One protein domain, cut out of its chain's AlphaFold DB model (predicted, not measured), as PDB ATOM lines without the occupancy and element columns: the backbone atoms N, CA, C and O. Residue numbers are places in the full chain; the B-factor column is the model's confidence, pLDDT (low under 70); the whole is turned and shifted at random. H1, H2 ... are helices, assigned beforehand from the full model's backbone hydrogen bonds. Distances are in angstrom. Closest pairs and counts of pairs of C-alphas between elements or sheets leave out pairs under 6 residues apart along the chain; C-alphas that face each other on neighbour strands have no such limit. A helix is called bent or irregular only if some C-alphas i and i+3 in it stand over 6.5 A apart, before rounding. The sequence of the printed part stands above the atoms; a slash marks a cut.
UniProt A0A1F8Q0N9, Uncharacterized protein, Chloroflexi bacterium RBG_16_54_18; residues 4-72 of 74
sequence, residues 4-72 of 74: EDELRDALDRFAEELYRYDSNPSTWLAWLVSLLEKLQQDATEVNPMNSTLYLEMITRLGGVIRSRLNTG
ATOM      1  N   GLU A   4     -46.945 -13.282  -9.183       88.19
ATOM      2  CA  GLU A   4     -47.332 -12.273 -10.168       88.19
ATOM      3  C   GLU A   4     -46.956 -10.861  -9.703       88.19
ATOM      4  O   GLU A   4     -46.436 -10.081 -10.499       88.19
ATOM      5  N   ASP A   5     -47.142 -10.560  -8.413       92.25
ATOM      6  CA  ASP A   5     -46.733  -9.277  -7.828       92.25
ATOM      7  C   ASP A   5     -45.209  -9.104  -7.896       92.25
ATOM      8  O   ASP A   5     -44.719  -8.063  -8.317       92.25
ATOM      9  N   GLU A   6     -44.448 -10.155  -7.576       93.56
ATOM     10  CA  GLU A   6     -42.980 -10.138  -7.675       93.56
ATOM     11  C   GLU A   6     -42.487  -9.882  -9.105       93.56
ATOM     12  O   GLU A   6     -41.511  -9.156  -9.312       93.56
ATOM     13  N   LEU A   7     -43.163 -10.469 -10.098       91.25
ATOM     14  CA  LEU A   7     -42.845 -10.254 -11.507       91.25
ATOM     15  C   LEU A   7     -43.144  -8.811 -11.925       91.25
ATOM     16  O   LEU A   7     -42.349  -8.206 -12.645       91.25
ATOM     17  N   ARG A   8     -44.272  -8.256 -11.471       92.25
ATOM     18  CA  ARG A   8     -44.650  -6.867 -11.756       92.25
ATOM     19  C   ARG A   8     -43.627  -5.894 -11.173       92.25
ATOM     20  O   ARG A   8     -43.091  -5.079 -11.915       92.25
ATOM     21  N   ASP A   9     -43.245  -6.084  -9.916       95.25
ATOM     22  CA  ASP A   9     -42.227  -5.260  -9.256       95.25
ATOM     23  C   ASP A   9     -40.849  -5.369  -9.932       95.25
ATOM     24  O   ASP A   9     -40.051  -4.428  -9.929       95.25
ATOM     25  N   ALA A  10     -40.509  -6.534 -10.493       93.69
ATOM     26  CA  ALA A  10     -39.286  -6.691 -11.276       93.69
ATOM     27  C   ALA A  10     -39.339  -5.891 -12.589       93.69
ATOM     28  O   ALA A  10     -38.352  -5.245 -12.943       93.69
ATOM     29  N   LEU A  11     -40.482  -5.898 -13.281       91.12
ATOM     30  CA  LEU A  11     -40.677  -5.132 -14.514       91.12
ATOM     31  C   LEU A  11     -40.640  -3.622 -14.264       91.12
ATOM     32  O   LEU A  11     -39.977  -2.909 -15.016       91.12
ATOM     33  N   ASP A  12     -41.283  -3.149 -13.195       94.38
ATOM     34  CA  ASP A  12     -41.292  -1.727 -12.836       94.38
ATOM     35  C   ASP A  12     -39.875  -1.227 -12.525       94.38
ATOM     36  O   ASP A  12     -39.434  -0.209 -13.062       94.38
ATOM     37  N   ARG A  13     -39.102  -1.998 -11.749       93.81
ATOM     38  CA  ARG A  13     -37.692  -1.675 -11.473       93.81
ATOM     39  C   ARG A  13     -36.838  -1.665 -12.733       93.81
ATOM     40  O   ARG A  13     -36.040  -0.751 -12.910       93.81
ATOM     41  N   PHE A  14     -37.018  -2.640 -13.622       89.19
ATOM     42  CA  PHE A  14     -36.283  -2.679 -14.885       89.19
ATOM     43  C   PHE A  14     -36.586  -1.454 -15.757       89.19
ATOM     44  O   PHE A  14     -35.667  -0.879 -16.337       89.19
ATOM     45  N   ALA A  15     -37.848  -1.019 -15.817       89.75
ATOM     46  CA  ALA A  15     -38.238   0.186 -16.546       89.75
ATOM     47  C   ALA A  15     -37.603   1.455 -15.948       89.75
ATOM     48  O   ALA A  15     -37.089   2.297 -16.691       89.75
ATOM     49  N   GLU A  16     -37.583   1.580 -14.617       91.19
ATOM     50  CA  GLU A  16     -36.892   2.682 -13.937       91.19
ATOM     51  C   GLU A  16     -35.385   2.687 -14.217       91.19
ATOM     52  O   GLU A  16     -34.803   3.745 -14.465       91.19
ATOM     53  N   GLU A  17     -34.738   1.522 -14.179       88.50
ATOM     54  CA  GLU A  17     -33.308   1.386 -14.465       88.50
ATOM     55  C   GLU A  17     -32.992   1.759 -15.914       88.50
ATOM     56  O   GLU A  17     -32.079   2.551 -16.150       88.50
ATOM     57  N   LEU A  18     -33.787   1.269 -16.869       85.88
ATOM     58  CA  LEU A  18     -33.694   1.627 -18.288       85.88
ATOM     59  C   LEU A  18     -33.681   3.144 -18.486       85.88
ATOM     60  O   LEU A  18     -32.792   3.673 -19.155       85.88
ATOM     61  N   TYR A  19     -34.634   3.831 -17.853       88.50
ATOM     62  CA  TYR A  19     -34.755   5.284 -17.917       88.50
ATOM     63  C   TYR A  19     -33.580   6.010 -17.248       88.50
ATOM     64  O   TYR A  19     -33.128   7.043 -17.743       88.50
ATOM     65  N   ARG A  20     -33.067   5.487 -16.124       89.00
ATOM     66  CA  ARG A  20     -31.910   6.073 -15.421       89.00
ATOM     67  C   ARG A  20     -30.613   5.947 -16.216       89.00
ATOM     68  O   ARG A  20     -29.778   6.842 -16.120       89.00
ATOM     69  N   TYR A  21     -30.423   4.849 -16.947       88.12
ATOM     70  CA  TYR A  21     -29.193   4.619 -17.705       88.12
ATOM     71  C   TYR A  21     -29.108   5.462 -18.976       88.12
ATOM     72  O   TYR A  21     -28.043   6.000 -19.277       88.12
ATOM     73  N   ASP A  22     -30.204   5.581 -19.719       87.88
ATOM     74  CA  ASP A  22     -30.285   6.455 -20.885       87.88
ATOM     75  C   ASP A  22     -31.719   6.971 -20.993       87.88
ATOM     76  O   ASP A  22     -32.656   6.191 -20.911       87.88
ATOM     77  N   SER A  23     -31.927   8.271 -21.175       86.56
ATOM     78  CA  SER A  23     -33.272   8.821 -21.375       86.56
ATOM     79  C   SER A  23     -33.732   8.762 -22.839       86.56
ATOM     80  O   SER A  23     -34.825   9.232 -23.150       86.56
ATOM     81  N   ASN A  24     -32.890   8.267 -23.754       88.38
ATOM     82  CA  ASN A  24     -33.148   8.203 -25.189       88.38
ATOM     83  C   ASN A  24     -33.913   6.919 -25.574       88.38
ATOM     84  O   ASN A  24     -33.348   5.822 -25.515       88.38
ATOM     85  N   PRO A  25     -35.154   7.031 -26.087       85.12
ATOM     86  CA  PRO A  25     -35.948   5.874 -26.503       85.12
ATOM     87  C   PRO A  25     -35.305   5.007 -27.592       85.12
ATOM     88  O   PRO A  25     -35.565   3.805 -27.659       85.12
ATOM     89  N   SER A  26     -34.444   5.585 -28.436       86.25
ATOM     90  CA  SER A  26     -33.717   4.824 -29.460       86.25
ATOM     91  C   SER A  26     -32.736   3.823 -28.843       86.25
ATOM     92  O   SER A  26     -32.568   2.724 -29.370       86.25
ATOM     93  N   THR A  27     -32.127   4.168 -27.707       86.69
ATOM     94  CA  THR A  27     -31.244   3.261 -26.963       86.69
ATOM     95  C   THR A  27     -32.045   2.127 -26.322       86.69
ATOM     96  O   THR A  27     -31.630   0.969 -26.374       86.69
ATOM     97  N   TRP A  28     -33.239   2.422 -25.796       88.25
ATOM     98  CA  TRP A  28     -34.122   1.407 -25.205       88.25
ATOM     99  C   TRP A  28     -34.545   0.350 -26.211       88.25
ATOM    100  O   TRP A  28     -34.576  -0.831 -25.875       88.25
ATOM    101  N   LEU A  29     -34.836   0.756 -27.451       87.31
ATOM    102  CA  LEU A  29     -35.175  -0.184 -28.515       87.31
ATOM    103  C   LEU A  29     -34.055  -1.209 -28.723       87.31
ATOM    104  O   LEU A  29     -34.334  -2.405 -28.788       87.31
ATOM    105  N   ALA A  30     -32.799  -0.759 -28.779       88.50
ATOM    106  CA  ALA A  30     -31.660  -1.660 -28.918       88.50
ATOM    107  C   ALA A  30     -31.580  -2.655 -27.746       88.50
ATOM    108  O   ALA A  30     -31.383  -3.848 -27.964       88.50
ATOM    109  N   TRP A  31     -31.804  -2.197 -26.511       89.69
ATOM    110  CA  TRP A  31     -31.771  -3.074 -25.335       89.69
ATOM    111  C   TRP A  31     -32.940  -4.055 -25.283       89.69
ATOM    112  O   TRP A  31     -32.741  -5.205 -24.900       89.69
ATOM    113  N   LEU A  32     -34.140  -3.645 -25.703       89.81
ATOM    114  CA  LEU A  32     -35.298  -4.537 -25.809       89.81
ATOM    115  C   LEU A  32     -35.065  -5.634 -26.853       89.81
ATOM    116  O   LEU A  32     -35.412  -6.787 -26.607       89.81
ATOM    117  N   VAL A  33     -34.435  -5.303 -27.985       91.12
ATOM    118  CA  VAL A  33     -34.029  -6.301 -28.988       91.12
ATOM    119  C   VAL A  33     -33.020  -7.283 -28.390       91.12
ATOM    120  O   VAL A  33     -33.242  -8.489 -28.459       91.12
ATOM    121  N   SER A  34     -31.976  -6.795 -27.712       91.56
ATOM    122  CA  SER A  34     -30.999  -7.673 -27.054       91.56
ATOM    123  C   SER A  34     -31.603  -8.529 -25.934       91.56
ATOM    124  O   SER A  34     -31.177  -9.664 -25.727       91.56
ATOM    125  N   LEU A  35     -32.594  -8.015 -25.198       90.81
ATOM    126  CA  LEU A  35     -33.321  -8.787 -24.187       90.81
ATOM    127  C   LEU A  35     -34.084  -9.948 -24.831       90.81
ATOM    128  O   LEU A  35     -34.011 -11.070 -24.335       90.81
ATOM    129  N   LEU A  36     -34.778  -9.694 -25.944       92.06
ATOM    130  CA  LEU A  36     -35.463 -10.739 -26.701       92.06
ATOM    131  C   LEU A  36     -34.472 -11.812 -27.175       92.06
ATOM    132  O   LEU A  36     -34.703 -12.997 -26.963       92.06
ATOM    133  N   GLU A  37     -33.338 -11.432 -27.755       91.69
ATOM    134  CA  GLU A  37     -32.325 -12.403 -28.199       91.69
ATOM    135  C   GLU A  37     -31.850 -13.320 -27.059       91.69
ATOM    136  O   GLU A  37     -31.787 -14.538 -27.231       91.69
ATOM    137  N   LYS A  38     -31.604 -12.762 -25.866       92.44
ATOM    138  CA  LYS A  38     -31.213 -13.544 -24.681       92.44
ATOM    139  C   LYS A  38     -32.320 -14.478 -24.202       92.44
ATOM    140  O   LYS A  38     -32.066 -15.649 -23.951       92.44
ATOM    141  N   LEU A  39     -33.561 -13.989 -24.129       90.38
ATOM    142  CA  LEU A  39     -34.708 -14.812 -23.734       90.38
ATOM    143  C   LEU A  39     -34.939 -15.972 -24.707       90.38
ATOM    144  O   LEU A  39     -35.289 -17.072 -24.281       90.38
ATOM    145  N   GLN A  40     -34.729 -15.744 -26.007       91.62
ATOM    146  CA  GLN A  40     -34.775 -16.802 -27.011       91.62
ATOM    147  C   GLN A  40     -33.709 -17.858 -26.744       91.62
ATOM    148  O   GLN A  40     -34.011 -19.054 -26.745       91.62
ATOM    149  N   GLN A  41     -32.466 -17.410 -26.568       92.50
ATOM    150  CA  GLN A  41     -31.329 -18.285 -26.336       92.50
ATOM    151  C   GLN A  41     -31.592 -19.160 -25.109       92.50
ATOM    152  O   GLN A  41     -31.666 -20.378 -25.250       92.50
ATOM    153  N   ASP A  42     -31.897 -18.555 -23.963       89.50
ATOM    154  CA  ASP A  42     -32.150 -19.276 -22.711       89.50
ATOM    155  C   ASP A  42     -33.331 -20.256 -22.838       89.50
ATOM    156  O   ASP A  42     -33.260 -21.405 -22.397       89.50
ATOM    157  N   ALA A  43     -34.425 -19.839 -23.487       86.75
ATOM    158  CA  ALA A  43     -35.593 -20.699 -23.668       86.75
ATOM    159  C   ALA A  43     -35.287 -21.915 -24.555       86.75
ATOM    160  O   ALA A  43     -35.792 -23.011 -24.288       86.75
ATOM    161  N   THR A  44     -34.487 -21.733 -25.608       88.38
ATOM    162  CA  THR A  44     -34.164 -22.789 -26.582       88.38
ATOM    163  C   THR A  44     -33.010 -23.687 -26.145       88.38
ATOM    164  O   THR A  44     -33.025 -24.871 -26.487       88.38
ATOM    165  N   GLU A  45     -32.069 -23.179 -25.345       90.25
ATOM    166  CA  GLU A  45     -30.998 -23.968 -24.724       90.25
ATOM    167  C   GLU A  45     -31.554 -24.996 -23.730       90.25
ATOM    168  O   GLU A  45     -31.092 -26.136 -23.693       90.25
ATOM    169  N   VAL A  46     -32.589 -24.626 -22.964       85.81
ATOM    170  CA  VAL A  46     -33.246 -25.536 -22.009       85.81
ATOM    171  C   VAL A  46     -34.106 -26.583 -22.722       85.81
ATOM    172  O   VAL A  46     -34.122 -27.749 -22.326       85.81
ATOM    173  N   ASN A  47     -34.842 -26.186 -23.764       85.69
ATOM    174  CA  ASN A  47     -35.615 -27.111 -24.588       85.69
ATOM    175  C   ASN A  47     -35.746 -26.575 -26.026       85.69
ATOM    176  O   ASN A  47     -36.470 -25.601 -26.244       85.69
ATOM    177  N   PRO A  48     -35.162 -27.253 -27.032       84.00
ATOM    178  CA  PRO A  48     -35.254 -26.837 -28.433       84.00
ATOM    179  C   PRO A  48     -36.693 -26.691 -28.966       84.00
ATOM    180  O   PRO A  48     -36.941 -25.905 -29.887       84.00
ATOM    181  N   MET A  49     -37.666 -27.395 -28.372       87.44
ATOM    182  CA  MET A  49     -39.089 -27.284 -28.731       87.44
ATOM    183  C   MET A  49     -39.714 -25.938 -28.329       87.44
ATOM    184  O   MET A  49     -40.755 -25.564 -28.865       87.44
ATOM    185  N   ASN A  50     -39.072 -25.169 -27.441       90.38
ATOM    186  CA  ASN A  50     -39.534 -23.833 -27.055       90.38
ATOM    187  C   ASN A  50     -39.395 -22.802 -28.184       90.38
ATOM    188  O   ASN A  50     -39.986 -21.729 -28.096       90.38
ATOM    189  N   SER A  51     -38.665 -23.118 -29.258       86.62
ATOM    190  CA  SER A  51     -38.541 -22.251 -30.438       86.62
ATOM    191  C   SER A  51     -39.903 -21.856 -31.026       86.62
ATOM    192  O   SER A  51     -40.118 -20.690 -31.356       86.62
ATOM    193  N   THR A  52     -40.857 -22.792 -31.085       90.25
ATOM    194  CA  THR A  52     -42.229 -22.517 -31.542       90.25
ATOM    195  C   THR A  52     -42.966 -21.572 -30.594       90.25
ATOM    196  O   THR A  52     -43.554 -20.593 -31.046       90.25
ATOM    197  N   LEU A  53     -42.883 -21.803 -29.280       91.06
ATOM    198  CA  LEU A  53     -43.516 -20.939 -28.273       91.06
ATOM    199  C   LEU A  53     -42.931 -19.520 -28.289       91.06
ATOM    200  O   LEU A  53     -43.651 -18.535 -28.124       91.06
ATOM    201  N   TYR A  54     -41.627 -19.407 -28.535       90.44
ATOM    202  CA  TYR A  54     -40.948 -18.125 -28.647       90.44
ATOM    203  C   TYR A  54     -41.403 -17.336 -29.889       90.44
ATOM    204  O   TYR A  54     -41.692 -16.139 -29.811       90.44
ATOM    205  N   LEU A  55     -41.564 -18.018 -31.028       89.75
ATOM    206  CA  LEU A  55     -42.150 -17.443 -32.246       89.75
ATOM    207  C   LEU A  55     -43.593 -16.963 -32.030       89.75
ATOM    208  O   LEU A  55     -43.965 -15.876 -32.489       89.75
ATOM    209  N   GLU A  56     -44.406 -17.735 -31.308       93.38
ATOM    210  CA  GLU A  56     -45.763 -17.323 -30.935       93.38
ATOM    211  C   GLU A  56     -45.758 -16.060 -30.063       93.38
ATOM    212  O   GLU A  56     -46.561 -15.149 -30.290       93.38
ATOM    213  N   MET A  57     -44.835 -15.968 -29.102       93.25
ATOM    214  CA  MET A  57     -44.672 -14.791 -28.246       93.25
ATOM    215  C   MET A  57     -44.347 -13.533 -29.067       93.25
ATOM    216  O   MET A  57     -45.036 -12.520 -28.921       93.25
ATOM    217  N   ILE A  58     -43.359 -13.601 -29.970       93.44
ATOM    218  CA  ILE A  58     -42.994 -12.472 -30.848       93.44
ATOM    219  C   ILE A  58     -44.175 -12.061 -31.732       93.44
ATOM    220  O   ILE A  58     -44.447 -10.870 -31.906       93.44
ATOM    221  N   THR A  59     -44.915 -13.036 -32.264       95.06
ATOM    222  CA  THR A  59     -46.086 -12.775 -33.111       95.06
ATOM    223  C   THR A  59     -47.154 -11.987 -32.351       95.06
ATOM    224  O   THR A  59     -47.688 -10.997 -32.864       95.06
ATOM    225  N   ARG A  60     -47.437 -12.376 -31.101       96.06
ATOM    226  CA  ARG A  60     -48.378 -11.658 -30.224       96.06
ATOM    227  C   ARG A  60     -47.886 -10.250 -29.898       96.06
ATOM    228  O   ARG A  60     -48.671  -9.307 -29.997       96.06
ATOM    229  N   LEU A  61     -46.600 -10.092 -29.578       93.50
ATOM    230  CA  LEU A  61     -45.988  -8.788 -29.308       93.50
ATOM    231  C   LEU A  61     -46.147  -7.832 -30.501       93.50
ATOM    232  O   LEU A  61     -46.626  -6.710 -30.334       93.50
ATOM    233  N   GLY A  62     -45.831  -8.291 -31.715       93.50
ATOM    234  CA  GLY A  62     -46.014  -7.502 -32.936       93.50
ATOM    235  C   GLY A  62     -47.476  -7.097 -33.174       93.50
ATOM    236  O   GLY A  62     -47.747  -5.977 -33.613       93.50
ATOM    237  N   GLY A  63     -48.425  -7.973 -32.829       95.62
ATOM    238  CA  GLY A  63     -49.857  -7.667 -32.856       95.62
ATOM    239  C   GLY A  63     -50.246  -6.529 -31.907       95.62
ATOM    240  O   GLY A  63     -50.938  -5.597 -32.322       95.62
ATOM    241  N   VAL A  64     -49.755  -6.564 -30.664       93.25
ATOM    242  CA  VAL A  64     -49.997  -5.508 -29.662       93.25
ATOM    243  C   VAL A  64     -49.397  -4.174 -30.107       93.25
ATOM    244  O   VAL A  64     -50.084  -3.155 -30.056       93.25
ATOM    245  N   ILE A  65     -48.155  -4.172 -30.603       91.44
ATOM    246  CA  ILE A  65     -47.491  -2.954 -31.097       91.44
ATOM    247  C   ILE A  65     -48.288  -2.340 -32.252       91.44
ATOM    248  O   ILE A  65     -48.602  -1.151 -32.227       91.44
ATOM    249  N   ARG A  66     -48.677  -3.152 -33.246       93.12
ATOM    250  CA  ARG A  66     -49.487  -2.681 -34.381       93.12
ATOM    251  C   ARG A  66     -50.823  -2.106 -33.918       93.12
ATOM    252  O   ARG A  66     -51.252  -1.077 -34.430       93.12
ATOM    253  N   SER A  67     -51.472  -2.756 -32.952       93.81
ATOM    254  CA  SER A  67     -52.723  -2.264 -32.375       93.81
ATOM    255  C   SER A  67     -52.544  -0.884 -31.740       93.81
ATOM    256  O   SER A  67     -53.301   0.018 -32.085       93.81
ATOM    257  N   ARG A  68     -51.515  -0.689 -30.905       90.56
ATOM    258  CA  ARG A  68     -51.211   0.602 -30.261       90.56
ATOM    259  C   ARG A  68     -50.902   1.717 -31.259       90.56
ATOM    260  O   ARG A  68     -51.420   2.822 -31.125       90.56
ATOM    261  N   LEU A  69     -50.125   1.412 -32.300       89.06
ATOM    262  CA  LEU A  69     -49.834   2.361 -33.380       89.06
ATOM    263  C   LEU A  69     -51.104   2.802 -34.123       89.06
ATOM    264  O   LEU A  69     -51.232   3.971 -34.471       89.06
ATOM    265  N   ASN A  70     -52.049   1.883 -34.332       90.31
ATOM    266  CA  ASN A  70     -53.302   2.179 -35.024       90.31
ATOM    267  C   ASN A  70     -54.310   2.943 -34.152       90.31
ATOM    268  O   ASN A  70     -55.120   3.696 -34.685       90.31
ATOM    269  N   THR A  71     -54.299   2.733 -32.833       91.12
ATOM    270  CA  THR A  71     -55.242   3.375 -31.901       91.12
ATOM    271  C   THR A  71     -54.709   4.670 -31.289       91.12
ATOM    272  O   THR A  71     -55.468   5.378 -30.634       91.12
ATOM    273  N   GLY A  72     -53.424   4.990 -31.487       75.88
ATOM    274  CA  GLY A  72     -52.772   6.164 -30.900       75.88
ATOM    275  C   GLY A  72     -52.541   6.061 -29.387       75.88
ATOM    276  O   GLY A  72     -52.191   7.059 -28.763       75.88
TER     277      GLY A  72
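This is residues 4 to 72 of the 74 residues of an uncharacterized protein of Chloroflexi bacterium RBG_16_54_18 (UniProt A0A1F8Q0N9). Three helices joined end to end make an open zigzag: H2 is the middle stroke, and H1 and H3 each fold back from opposite ends of it. H2 and H3 form a helical hairpin that opens like a narrow V from the link between them, while H1 meets H2 only near their shared link, and its residues 4 to 14 stick out as a free arm. The far part of H3, from residue 59 on, also stands free. The printed part has 69 residues with three named helices, in the order H1, H2, H3, and no named strand; the class is all helix. The whole is loose, with a radius of gyration of the C-alphas of 14.2 A, and it spans 37 by 29 by 26 A.

H1 covers residues 4 to 21 and measures 25.9 A from first to last C-alpha, beginning at C-alpha 4 at (-47.332, -12.273, -10.168). H2 covers residues 25 to 46 and measures 31.8 A, from C-alpha 25 at (-35.948, 5.874, -26.503) to C-alpha 46. H3 covers residues 50 to 71, also 31.8 A, and ends at C-alpha 71 at (-55.242, 3.375, -31.901). No helix is bent or irregular.

H1 and H2 are close but not clearly touching, with 1 pair of C-alphas within 8 A; the closest are those of Leu 18 and Trp 28, 6.9 A apart. They run opposite ways at a steep tilt of 44 degrees, and their centres are 15.7 A apart. H2 and H3 touch, with 7 pairs of C-alphas within 8 A, and form a helical hairpin. Their closest C-alphas are those of Thr 44 and Asn 50, 5.5 A apart. H2 touches H3 with residues 40 to 44 alone, and H3 touches H2 with residues 50 to 54 alone. They run opposite ways at a shallow tilt of 25 degrees, with centres 14.2 A apart. H1 and H3 are apart. In H1 and H3 every O i to N i+4 pair is within hydrogen-bond range; in H2 it is 17 of 18.

The two C-alphas farthest apart are those of Val 46 and Gly 72, at 38.3 A. Residues 4 to 14, which belong to H1, residues 20 to 26, and residues 59 to 72, of which 59 to 71 belong to H3, stand free. The body without them has 37 residues and spans 34 by 17 by 14 A. The links from H1 to H2 and from H2 to H3 are tight, each with 3 residues. The printed part has no cut. The mean pLDDT of the printed part is 90.2, and no printed residue is under 70.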